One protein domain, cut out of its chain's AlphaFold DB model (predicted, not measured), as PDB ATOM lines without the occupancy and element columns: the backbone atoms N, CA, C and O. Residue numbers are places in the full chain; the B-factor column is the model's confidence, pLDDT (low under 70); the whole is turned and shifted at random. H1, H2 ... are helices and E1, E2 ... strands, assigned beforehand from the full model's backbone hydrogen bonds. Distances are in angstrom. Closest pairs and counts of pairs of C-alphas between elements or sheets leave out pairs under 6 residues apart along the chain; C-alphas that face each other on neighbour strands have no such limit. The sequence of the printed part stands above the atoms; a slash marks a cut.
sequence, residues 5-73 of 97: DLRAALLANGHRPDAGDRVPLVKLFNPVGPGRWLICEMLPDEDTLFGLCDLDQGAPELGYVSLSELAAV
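This is residues 5 to 73 of the 97 residues of the protein "Single-stranded DNA endonuclease" of Caulobacter zeae (UniProt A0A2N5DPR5). The domain is one strongly twisted sheet of four antiparallel strands, E1 to E4, with a helix, H1, packed along E2 and a short helix, H2, beside the strands where E4 ends. The strands follow one another as hairpins, and a long loop, residues 15 to 25, leads from H1 to the edge strand E1. The printed part has 69 residues, with two named helices and four named strands in the chain order H1 E1 E2 E3 E4 H2, and the sheet's order is E1 - E2 - E3 - E4. The class is mixed, helices and strands. The whole is compact, with a radius of gyration of the C-alphas of 11.8 A, and its outline is rounded, spanning 32 by 24 by 16 A.

The longest strands are E2, residues 36 to 42, 16.3 A from first to last C-alpha, and E3, residues 48 to 54, 16.7 A. The edge strands are E1, residues 26 to 29, 10.0 A, and E4, residues 61 to 66, 15.2 A. H1 is residues 5 to 14, 14.4 A, and begins at C-alpha 5, (41.700, -21.734, 14.426). H2 is residues 67 to 72, 8.6 A, and ends at C-alpha 72, (43.112, -4.043, 0.294).

The sheet is a meander, each strand the antiparallel neighbour of the one before. The inner strands E2 and E3 form a hairpin at 150 degrees, with N 38 and O 52 at 2.8 A, within hydrogen-bond range. E1 and E2 form a hairpin at 145 degrees, with N 28 and O 37 at 2.9 A. E3 and E4 form a hairpin at 139 degrees, with N 53 and O 61 at 2.7 A. E1 and E4 are apart. From edge to edge the strands' lines turn by 94 degrees. H1 is on the sheet at a height of 7.6 A, over E2 and along the strands, at 2 degrees to E2 on the local plane. The closest C-alphas of H1 and E2 are those of Leu 10 and Glu 41, 4.4 A apart. H1 and E3 are near each other. H2 is on the sheet at a height of 4.5 A, only just over none of the strands, with 2 of its C-alphas falling on E4. The closest C-alphas of H2 and E3 are those of Leu 67 and Thr 48, 6.3 A apart. H1 and H2 are apart. In H1 and H2 every O i to N i+4 pair is within hydrogen-bond range.

The two C-alphas farthest apart are those of Asp 18 and Val 32, at 35.6 A. The printed part has no cut. The link from H1 to E1, with 11 residues, is long; those from E2 to E3 and from E4 to H2 are tight. The mean pLDDT of the printed part of this model is 89.1, and no printed residue is under 70.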
ATOM      1  N   ASP A   5      42.499 -20.511  14.331       89.31
ATOM      2  CA  ASP A   5      41.700 -21.734  14.426       89.31
ATOM      3  C   ASP A   5      40.758 -21.897  13.223       89.31
ATOM      4  O   ASP A   5      40.649 -22.988  12.659       89.31
ATOM      5  N   LEU A   6      40.141 -20.803  12.764       91.38
ATOM      6  CA  LEU A   6      39.327 -20.812  11.547       91.38
ATOM      7  C   LEU A   6      40.185 -20.971  10.293       91.38
ATOM      8  O   LEU A   6      39.774 -21.689   9.387       91.38
ATOM      9  N   ARG A   7      41.381 -20.372  10.232       92.62
ATOM     10  CA  ARG A   7      42.323 -20.604   9.120       92.62
ATOM     11  C   ARG A   7      42.707 -22.071   9.019       92.62
ATOM     12  O   ARG A   7      42.595 -22.652   7.945       92.62
ATOM     13  N   ALA A   8      43.084 -22.684  10.139       93.25
ATOM     14  CA  ALA A   8      43.426 -24.099  10.186       93.25
ATOM     15  C   ALA A   8      42.257 -24.984   9.719       93.25
ATOM     16  O   ALA A   8      42.463 -25.928   8.955       93.25
ATOM     17  N   ALA A   9      41.024 -24.659  10.122       92.38
ATOM     18  CA  ALA A   9      39.832 -25.381   9.686       92.38
ATOM     19  C   ALA A   9      39.532 -25.195   8.184       92.38
ATOM     20  O   ALA A   9      39.217 -26.164   7.494       92.38
ATOM     21  N   LEU A  10      39.675 -23.975   7.659       93.75
ATOM     22  CA  LEU A  10      39.502 -23.671   6.235       93.75
ATOM     23  C   LEU A  10      40.546 -24.386   5.363       93.75
ATOM     24  O   LEU A  10      40.188 -24.960   4.334       93.75
ATOM     25  N   LEU A  11      41.811 -24.407   5.793       95.19
ATOM     26  CA  LEU A  11      42.892 -25.139   5.126       95.19
ATOM     27  C   LEU A  11      42.630 -26.647   5.139       95.19
ATOM     28  O   LEU A  11      42.743 -27.318   4.113       95.19
ATOM     29  N   ALA A  12      42.206 -27.192   6.284       93.81
ATOM     30  CA  ALA A  12      41.826 -28.598   6.385       93.81
ATOM     31  C   ALA A  12      40.684 -28.960   5.422       93.81
ATOM     32  O   ALA A  12      40.675 -30.067   4.876       93.81
ATOM     33  N   ASN A  13      39.749 -28.032   5.185       93.25
ATOM     34  CA  ASN A  13      38.699 -28.222   4.195       93.25
ATOM     35  C   ASN A  13      39.238 -28.209   2.758       93.25
ATOM     36  O   ASN A  13      38.883 -29.118   2.006       93.25
ATOM     37  N   GLY A  14      40.116 -27.260   2.412       91.00
ATOM     38  CA  GLY A  14      40.709 -27.135   1.072       91.00
ATOM     39  C   GLY A  14      41.634 -28.299   0.694       91.00
ATOM     40  O   GLY A  14      41.777 -28.640  -0.476       91.00
ATOM     41  N   HIS A  15      42.205 -28.999   1.680       91.44
ATOM     42  CA  HIS A  15      42.952 -30.245   1.461       91.44
ATOM     43  C   HIS A  15      42.073 -31.460   1.127       91.44
ATOM     44  O   HIS A  15      42.596 -32.538   0.837       91.44
ATOM     45  N   ARG A  16      40.744 -31.323   1.193       87.19
ATOM     46  CA  ARG A  16      39.782 -32.399   0.936       87.19
ATOM     47  C   ARG A  16      38.701 -31.924  -0.036       87.19
ATOM     48  O   ARG A  16      37.543 -31.872   0.369       87.19
ATOM     49  N   PRO A  17      39.026 -31.593  -1.294       71.69
ATOM     50  CA  PRO A  17      38.045 -31.040  -2.235       71.69
ATOM     51  C   PRO A  17      36.857 -31.984  -2.495       71.69
ATOM     52  O   PRO A  17      35.743 -31.529  -2.716       71.69
ATOM     53  N   ASP A  18      37.053 -33.302  -2.366       80.88
ATOM     54  CA  ASP A  18      36.010 -34.301  -2.643       80.88
ATOM     55  C   ASP A  18      35.024 -34.535  -1.485       80.88
ATOM     56  O   ASP A  18      34.071 -35.305  -1.619       80.88
ATOM     57  N   ALA A  19      35.240 -33.928  -0.313       74.94
ATOM     58  CA  ALA A  19      34.422 -34.216   0.863       74.94
ATOM     59  C   ALA A  19      33.096 -33.429   0.865       74.94
ATOM     60  O   ALA A  19      32.855 -32.662   1.781       74.94
ATOM     61  N   GLY A  20      32.240 -33.625  -0.140       77.56
ATOM     62  CA  GLY A  20      30.834 -33.185  -0.162       77.56
ATOM     63  C   GLY A  20      30.557 -31.720   0.218       77.56
ATOM     64  O   GLY A  20      31.447 -30.870   0.208       77.56
ATOM     65  N   ASP A  21      29.300 -31.439   0.568       80.00
ATOM     66  CA  ASP A  21      28.854 -30.091   0.924       80.00
ATOM     67  C   ASP A  21      29.487 -29.619   2.236       80.00
ATOM     68  O   ASP A  21      29.421 -30.291   3.273       80.00
ATOM     69  N   ARG A  22      30.087 -28.427   2.201       84.19
ATOM     70  CA  ARG A  22      30.719 -27.808   3.368       84.19
ATOM     71  C   ARG A  22      29.864 -26.696   3.934       84.19
ATOM     72  O   ARG A  22      29.414 -25.798   3.230       84.19
ATOM     73  N   VAL A  23      29.714 -26.727   5.255       87.19
ATOM     74  CA  VAL A  23      29.117 -25.622   5.999       87.19
ATOM     75  C   VAL A  23      30.117 -24.458   6.019       87.19
ATOM     76  O   VAL A  23      31.287 -24.677   6.350       87.19
ATOM     77  N   PRO A  24      29.696 -23.227   5.683       90.06
ATOM     78  CA  PRO A  24      30.560 -22.058   5.781       90.06
ATOM     79  C   PRO A  24      31.089 -21.850   7.203       90.06
ATOM     80  O   PRO A  24      30.330 -21.893   8.171       90.06
ATOM     81  N   LEU A  25      32.386 -21.574   7.324       90.44
ATOM     82  CA  LEU A  25      33.067 -21.322   8.599       90.44
ATOM     83  C   LEU A  25      33.240 -19.829   8.882       90.44
ATOM     84  O   LEU A  25      33.291 -19.412  10.038       90.44
ATOM     85  N   VAL A  26      33.336 -19.015   7.828       90.69
ATOM     86  CA  VAL A  26      33.591 -17.578   7.932       90.69
ATOM     87  C   VAL A  26      32.616 -16.814   7.051       90.69
ATOM     88  O   VAL A  26      32.408 -17.160   5.892       90.69
ATOM     89  N   LYS A  27      32.050 -15.733   7.591       89.25
ATOM     90  CA  LYS A  27      31.316 -14.732   6.818       89.25
ATOM     91  C   LYS A  27      32.132 -13.447   6.740       89.25
ATOM     92  O   LYS A  27      32.408 -12.834   7.769       89.25
ATOM     93  N   LEU A  28      32.471 -13.024   5.528       87.69
ATOM     94  CA  LEU A  28      33.056 -11.713   5.242       87.69
ATOM     95  C   LEU A  28      31.994 -10.850   4.562       87.69
ATOM     96  O   LEU A  28      31.145 -11.367   3.836       87.69
ATOM     97  N   PHE A  29      32.003  -9.542   4.793       86.62
ATOM     98  CA  PHE A  29      31.102  -8.637   4.085       86.62
ATOM     99  C   PHE A  29      31.658  -7.219   4.022       86.62
ATOM    100  O   PHE A  29      32.405  -6.791   4.902       86.62
ATOM    101  N   ASN A  30      31.261  -6.499   2.980       83.62
ATOM    102  CA  ASN A  30      31.487  -5.073   2.833       83.62
ATOM    103  C   ASN A  30      30.441  -4.306   3.670       83.62
ATOM    104  O   ASN A  30      29.249  -4.387   3.372       83.62
ATOM    105  N   PRO A  31      30.832  -3.557   4.717       78.38
ATOM    106  CA  PRO A  31      29.873  -2.878   5.589       78.38
ATOM    107  C   PRO A  31      29.207  -1.643   4.964       78.38
ATOM    108  O   PRO A  31      28.254  -1.127   5.541       78.38
ATOM    109  N   VAL A  32      29.692  -1.143   3.822       81.06
ATOM    110  CA  VAL A  32      29.183   0.098   3.198       81.06
ATOM    111  C   VAL A  32      28.593  -0.120   1.804       81.06
ATOM    112  O   VAL A  32      28.337   0.848   1.089       81.06
ATOM    113  N   GLY A  33      28.391  -1.368   1.387       79.44
ATOM    114  CA  GLY A  33      27.878  -1.665   0.056       79.44
ATOM    115  C   GLY A  33      27.780  -3.159  -0.249       79.44
ATOM    116  O   GLY A  33      27.779  -3.975   0.672       79.44
ATOM    117  N   PRO A  34      27.698  -3.512  -1.542       84.50
ATOM    118  CA  PRO A  34      27.654  -4.897  -1.998       84.50
ATOM    119  C   PRO A  34      28.910  -5.684  -1.622       84.50
ATOM    120  O   PRO A  34      30.004  -5.118  -1.506       84.50
ATOM    121  N   GLY A  35      28.751  -7.000  -1.489       87.62
ATOM    122  CA  GLY A  35      29.831  -7.935  -1.188       87.62
ATOM    123  C   GLY A  35      29.592  -8.686   0.114       87.62
ATOM    124  O   GLY A  35      29.751  -8.139   1.207       87.62
ATOM    125  N   ARG A  36      29.214  -9.958  -0.001       90.62
ATOM    126  CA  ARG A  36      29.093 -10.914   1.103       90.62
ATOM    127  C   ARG A  36      29.723 -12.222   0.648       90.62
ATOM    128  O   ARG A  36      29.426 -12.699  -0.440       90.62
ATOM    129  N   TRP A  37      30.558 -12.808   1.490       92.38
ATOM    130  CA  TRP A  37      31.252 -14.058   1.205       92.38
ATOM    131  C   TRP A  37      31.027 -15.032   2.357       92.38
ATOM    132  O   TRP A  37      31.325 -14.706   3.507       92.38
ATOM    133  N   LEU A  38      30.490 -16.212   2.057       93.44
ATOM    134  CA  LEU A  38      30.368 -17.338   2.980       93.44
ATOM    135  C   LEU A  38      31.437 -18.365   2.615       93.44
ATOM    136  O   LEU A  38      31.278 -19.115   1.658       93.44
ATOM    137  N   ILE A  39      32.531 -18.369   3.366       94.00
ATOM    138  CA  ILE A  39      33.753 -19.109   3.055       94.00
ATOM    139  C   ILE A  39      33.764 -20.445   3.793       94.00
ATOM    140  O   ILE A  39      33.592 -20.491   5.015       94.00
ATOM    141  N   CYS A  40      33.992 -21.526   3.051       93.69
ATOM    142  CA  CYS A  40      34.130 -22.881   3.586       93.69
ATOM    143  C   CYS A  40      35.556 -23.424   3.483       93.69
ATOM    144  O   CYS A  40      35.906 -24.338   4.231       93.69
ATOM    145  N   GLU A  41      36.383 -22.859   2.604       94.62
ATOM    146  CA  GLU A  41      37.692 -23.399   2.247       94.62
ATOM    147  C   GLU A  41      38.739 -22.299   2.056       94.62
ATOM    148  O   GLU A  41      38.428 -21.171   1.669       94.62
ATOM    149  N   MET A  42      39.993 -22.656   2.323       95.19
ATOM    150  CA  MET A  42      41.183 -21.866   2.016       95.19
ATOM    151  C   MET A  42      42.199 -22.783   1.340       95.19
ATOM    152  O   MET A  42      42.401 -23.920   1.773       95.19
ATOM    153  N   LEU A  43      42.816 -22.295   0.270       94.56
ATOM    154  CA  LEU A  43      43.848 -23.021  -0.456       94.56
ATOM    155  C   LEU A  43      45.204 -22.922   0.264       94.56
ATOM    156  O   LEU A  43      45.394 -22.056   1.119       94.56
ATOM    157  N   PRO A  44      46.178 -23.789  -0.083       94.81
ATOM    158  CA  PRO A  44      47.490 -23.814   0.571       94.81
ATOM    159  C   PRO A  44      48.326 -22.535   0.426       94.81
ATOM    160  O   PRO A  44      49.364 -22.428   1.069       94.81
ATOM    161  N   ASP A  45      47.922 -21.600  -0.437       95.38
ATOM    162  CA  ASP A  45      48.557 -20.285  -0.570       95.38
ATOM    163  C   ASP A  45      48.158 -19.307   0.555       95.38
ATOM    164  O   ASP A  45      48.687 -18.201   0.610       95.38
ATOM    165  N   GLU A  46      47.242 -19.718   1.441       93.31
ATOM    166  CA  GLU A  46      46.709 -18.952   2.577       93.31
ATOM    167  C   GLU A  46      46.041 -17.614   2.202       93.31
ATOM    168  O   GLU A  46      45.718 -16.797   3.074       93.31
ATOM    169  N   ASP A  47      45.780 -17.417   0.908       93.75
ATOM    170  CA  ASP A  47      45.189 -16.208   0.343       93.75
ATOM    171  C   ASP A  47      43.921 -16.512  -0.451       93.75
ATOM    172  O   ASP A  47      42.934 -15.786  -0.332       93.75
ATOM    173  N   THR A  48      43.903 -17.603  -1.213       95.44
ATOM    174  CA  THR A  48      42.752 -17.961  -2.034       95.44
ATOM    175  C   THR A  48      41.694 -18.661  -1.182       95.44
ATOM    176  O   THR A  48      41.892 -19.762  -0.664       95.44
ATOM    177  N   LEU A  49      40.536 -18.022  -1.045       94.94
ATOM    178  CA  LEU A  49      39.365 -18.529  -0.336       94.94
ATOM    179  C   LEU A  49      38.350 -19.085  -1.332       94.94
ATOM    180  O   LEU A  49      38.223 -18.555  -2.433       94.94
ATOM    181  N   PHE A  50      37.581 -20.094  -0.929       94.31
ATOM    182  CA  PHE A  50      36.463 -20.620  -1.715       94.31
ATOM    183  C   PHE A  50      35.165 -20.627  -0.906       94.31
ATOM    184  O   PHE A  50      35.147 -20.913   0.299       94.31
ATOM    185  N   GLY A  51      34.067 -20.274  -1.574       93.19
ATOM    186  CA  GLY A  51      32.755 -20.214  -0.954       93.19
ATOM    187  C   GLY A  51      31.695 -19.547  -1.819       93.19
ATOM    188  O   GLY A  51      31.870 -19.356  -3.021       93.19
ATOM    189  N   LEU A  52      30.577 -19.198  -1.184       94.06
ATOM    190  CA  LEU A  52      29.462 -18.510  -1.828       94.06
ATOM    191  C   LEU A  52      29.671 -16.992  -1.774       94.06
ATOM    192  O   LEU A  52      29.802 -16.416  -0.691       94.06
ATOM    193  N   CYS A  53      29.659 -16.354  -2.934       92.69
ATOM    194  CA  CYS A  53      29.932 -14.944  -3.162       92.69
ATOM    195  C   CYS A  53      28.662 -14.243  -3.646       92.69
ATOM    196  O   CYS A  53      28.129 -14.561  -4.703       92.69
ATOM    197  N   ASP A  54      28.188 -13.261  -2.895       92.56
ATOM    198  CA  ASP A  54      27.048 -12.427  -3.260       92.56
ATOM    199  C   ASP A  54      27.509 -10.979  -3.437       92.56
ATOM    200  O   ASP A  54      27.874 -10.291  -2.478       92.56
ATOM    201  N   LEU A  55      27.512 -10.534  -4.692       87.69
ATOM    202  CA  LEU A  55      27.953  -9.204  -5.106       87.69
ATOM    203  C   LEU A  55      26.773  -8.294  -5.496       87.69
ATOM    204  O   LEU A  55      26.976  -7.300  -6.189       87.69
ATOM    205  N   ASP A  56      25.543  -8.632  -5.078       88.25
ATOM    206  CA  ASP A  56      24.294  -7.967  -5.486       88.25
ATOM    207  C   ASP A  56      24.095  -7.934  -7.026       88.25
ATOM    208  O   ASP A  56      23.497  -7.010  -7.578       88.25
ATOM    209  N   GLN A  57      24.573  -8.963  -7.742       87.00
ATOM    210  CA  GLN A  57      24.458  -9.097  -9.209       87.00
ATOM    211  C   GLN A  57      23.286  -9.988  -9.662       87.00
ATOM    212  O   GLN A  57      23.221 -10.410 -10.815       87.00
ATOM    213  N   GLY A  58      22.331 -10.251  -8.768       88.12
ATOM    214  CA  GLY A  58      21.096 -10.990  -9.051       88.12
ATOM    215  C   GLY A  58      21.005 -12.346  -8.353       88.12
ATOM    216  O   GLY A  58      19.920 -12.709  -7.907       88.12
ATOM    217  N   ALA A  59      22.123 -13.057  -8.191       90.12
ATOM    218  CA  ALA A  59      22.202 -14.279  -7.393       90.12
ATOM    219  C   ALA A  59      23.614 -14.467  -6.806       90.12
ATOM    220  O   ALA A  59      24.582 -14.022  -7.423       90.12
ATOM    221  N   PRO A  60      23.750 -15.130  -5.644       91.94
ATOM    222  CA  PRO A  60      25.045 -15.573  -5.148       91.94
ATOM    223  C   PRO A  60      25.650 -16.672  -6.034       91.94
ATOM    224  O   PRO A  60      24.936 -17.566  -6.488       91.94
ATOM    225  N   GLU A  61      26.966 -16.649  -6.214       92.38
ATOM    226  CA  GLU A  61      27.721 -17.609  -7.025       92.38
ATOM    227  C   GLU A  61      28.789 -18.316  -6.189       92.38
ATOM    228  O   GLU A  61      29.381 -17.720  -5.292       92.38
ATOM    229  N   LEU A  62      29.064 -19.590  -6.473       92.94
ATOM    230  CA  LEU A  62      30.232 -20.267  -5.903       92.94
ATOM    231  C   LEU A  62      31.490 -19.824  -6.643       92.94
ATOM    232  O   LEU A  62      31.532 -19.859  -7.874       92.94
ATOM    233  N   GLY A  63      32.532 -19.454  -5.906       92.50
ATOM    234  CA  GLY A  63      33.759 -18.989  -6.527       92.50
ATOM    235  C   GLY A  63      34.920 -18.805  -5.568       92.50
ATOM    236  O   GLY A  63      34.811 -18.993  -4.355       92.50
ATOM    237  N   TYR A  64      36.048 -18.434  -6.165       93.88
ATOM    238  CA  TYR A  64      37.275 -18.109  -5.457       93.88
ATOM    239  C   TYR A  64      37.390 -16.603  -5.238       93.88
ATOM    240  O   TYR A  64      36.972 -15.811  -6.084       93.88
ATOM    241  N   VAL A  65      37.986 -16.207  -4.119       93.12
ATOM    242  CA  VAL A  65      38.282 -14.807  -3.806       93.12
ATOM    243  C   VAL A  65      39.604 -14.703  -3.050       93.12
ATOM    244  O   VAL A  65      39.897 -15.543  -2.203       93.12
ATOM    245  N   SER A  66      40.400 -13.673  -3.333       91.69
ATOM    246  CA  SER A  66      41.646 -13.410  -2.610       91.69
ATOM    247  C   SER A  66      41.380 -12.657  -1.304       91.69
ATOM    248  O   SER A  66      40.708 -11.622  -1.278       91.69
ATOM    249  N   LEU A  67      41.934 -13.160  -0.202       91.19
ATOM    250  CA  LEU A  67      41.874 -12.515   1.103       91.19
ATOM    251  C   LEU A  67      42.633 -11.183   1.111       91.19
ATOM    252  O   LEU A  67      42.165 -10.219   1.719       91.19
ATOM    253  N   SER A  68      43.788 -11.119   0.453       87.62
ATOM    254  CA  SER A  68      44.599  -9.909   0.349       87.62
ATOM    255  C   SER A  68      43.930  -8.842  -0.514       87.62
ATOM    256  O   SER A  68      43.924  -7.674  -0.118       87.62
ATOM    257  N   GLU A  69      43.290  -9.220  -1.626       86.12
ATOM    258  CA  GLU A  69      42.490  -8.291  -2.433       86.12
ATOM    259  C   GLU A  69      41.310  -7.745  -1.640       86.12
ATOM    260  O   GLU A  69      41.104  -6.528  -1.632       86.12
ATOM    261  N   LEU A  70      40.585  -8.615  -0.922       83.56
ATOM    262  CA  LEU A  70      39.535  -8.182  -0.009       83.56
ATOM    263  C   LEU A  70      40.113  -7.178   0.984       83.56
ATOM    264  O   LEU A  70      39.684  -6.031   0.978       83.56
ATOM    265  N   ALA A  71      41.143  -7.543   1.750       81.75
ATOM    266  CA  ALA A  71      41.757  -6.686   2.766       81.75
ATOM    267  C   ALA A  71      42.284  -5.337   2.232       81.75
ATOM    268  O   ALA A  71      42.365  -4.366   2.990       81.75
ATOM    269  N   ALA A  72      42.630  -5.257   0.945       79.94
ATOM    270  CA  ALA A  72      43.112  -4.043   0.294       79.94
ATOM    271  C   ALA A  72      41.994  -3.065  -0.118       79.94
ATOM    272  O   ALA A  72      42.292  -1.899  -0.414       79.94
ATOM    273  N   VAL A  73      40.723  -3.488  -0.124       74.50
ATOM    274  CA  VAL A  73      39.587  -2.621  -0.470       74.50
ATOM    275  C   VAL A  73      39.492  -1.452   0.514       74.50
ATOM    276  O   VAL A  73      39.300  -1.617   1.720       74.50
TER     277      VAL A  73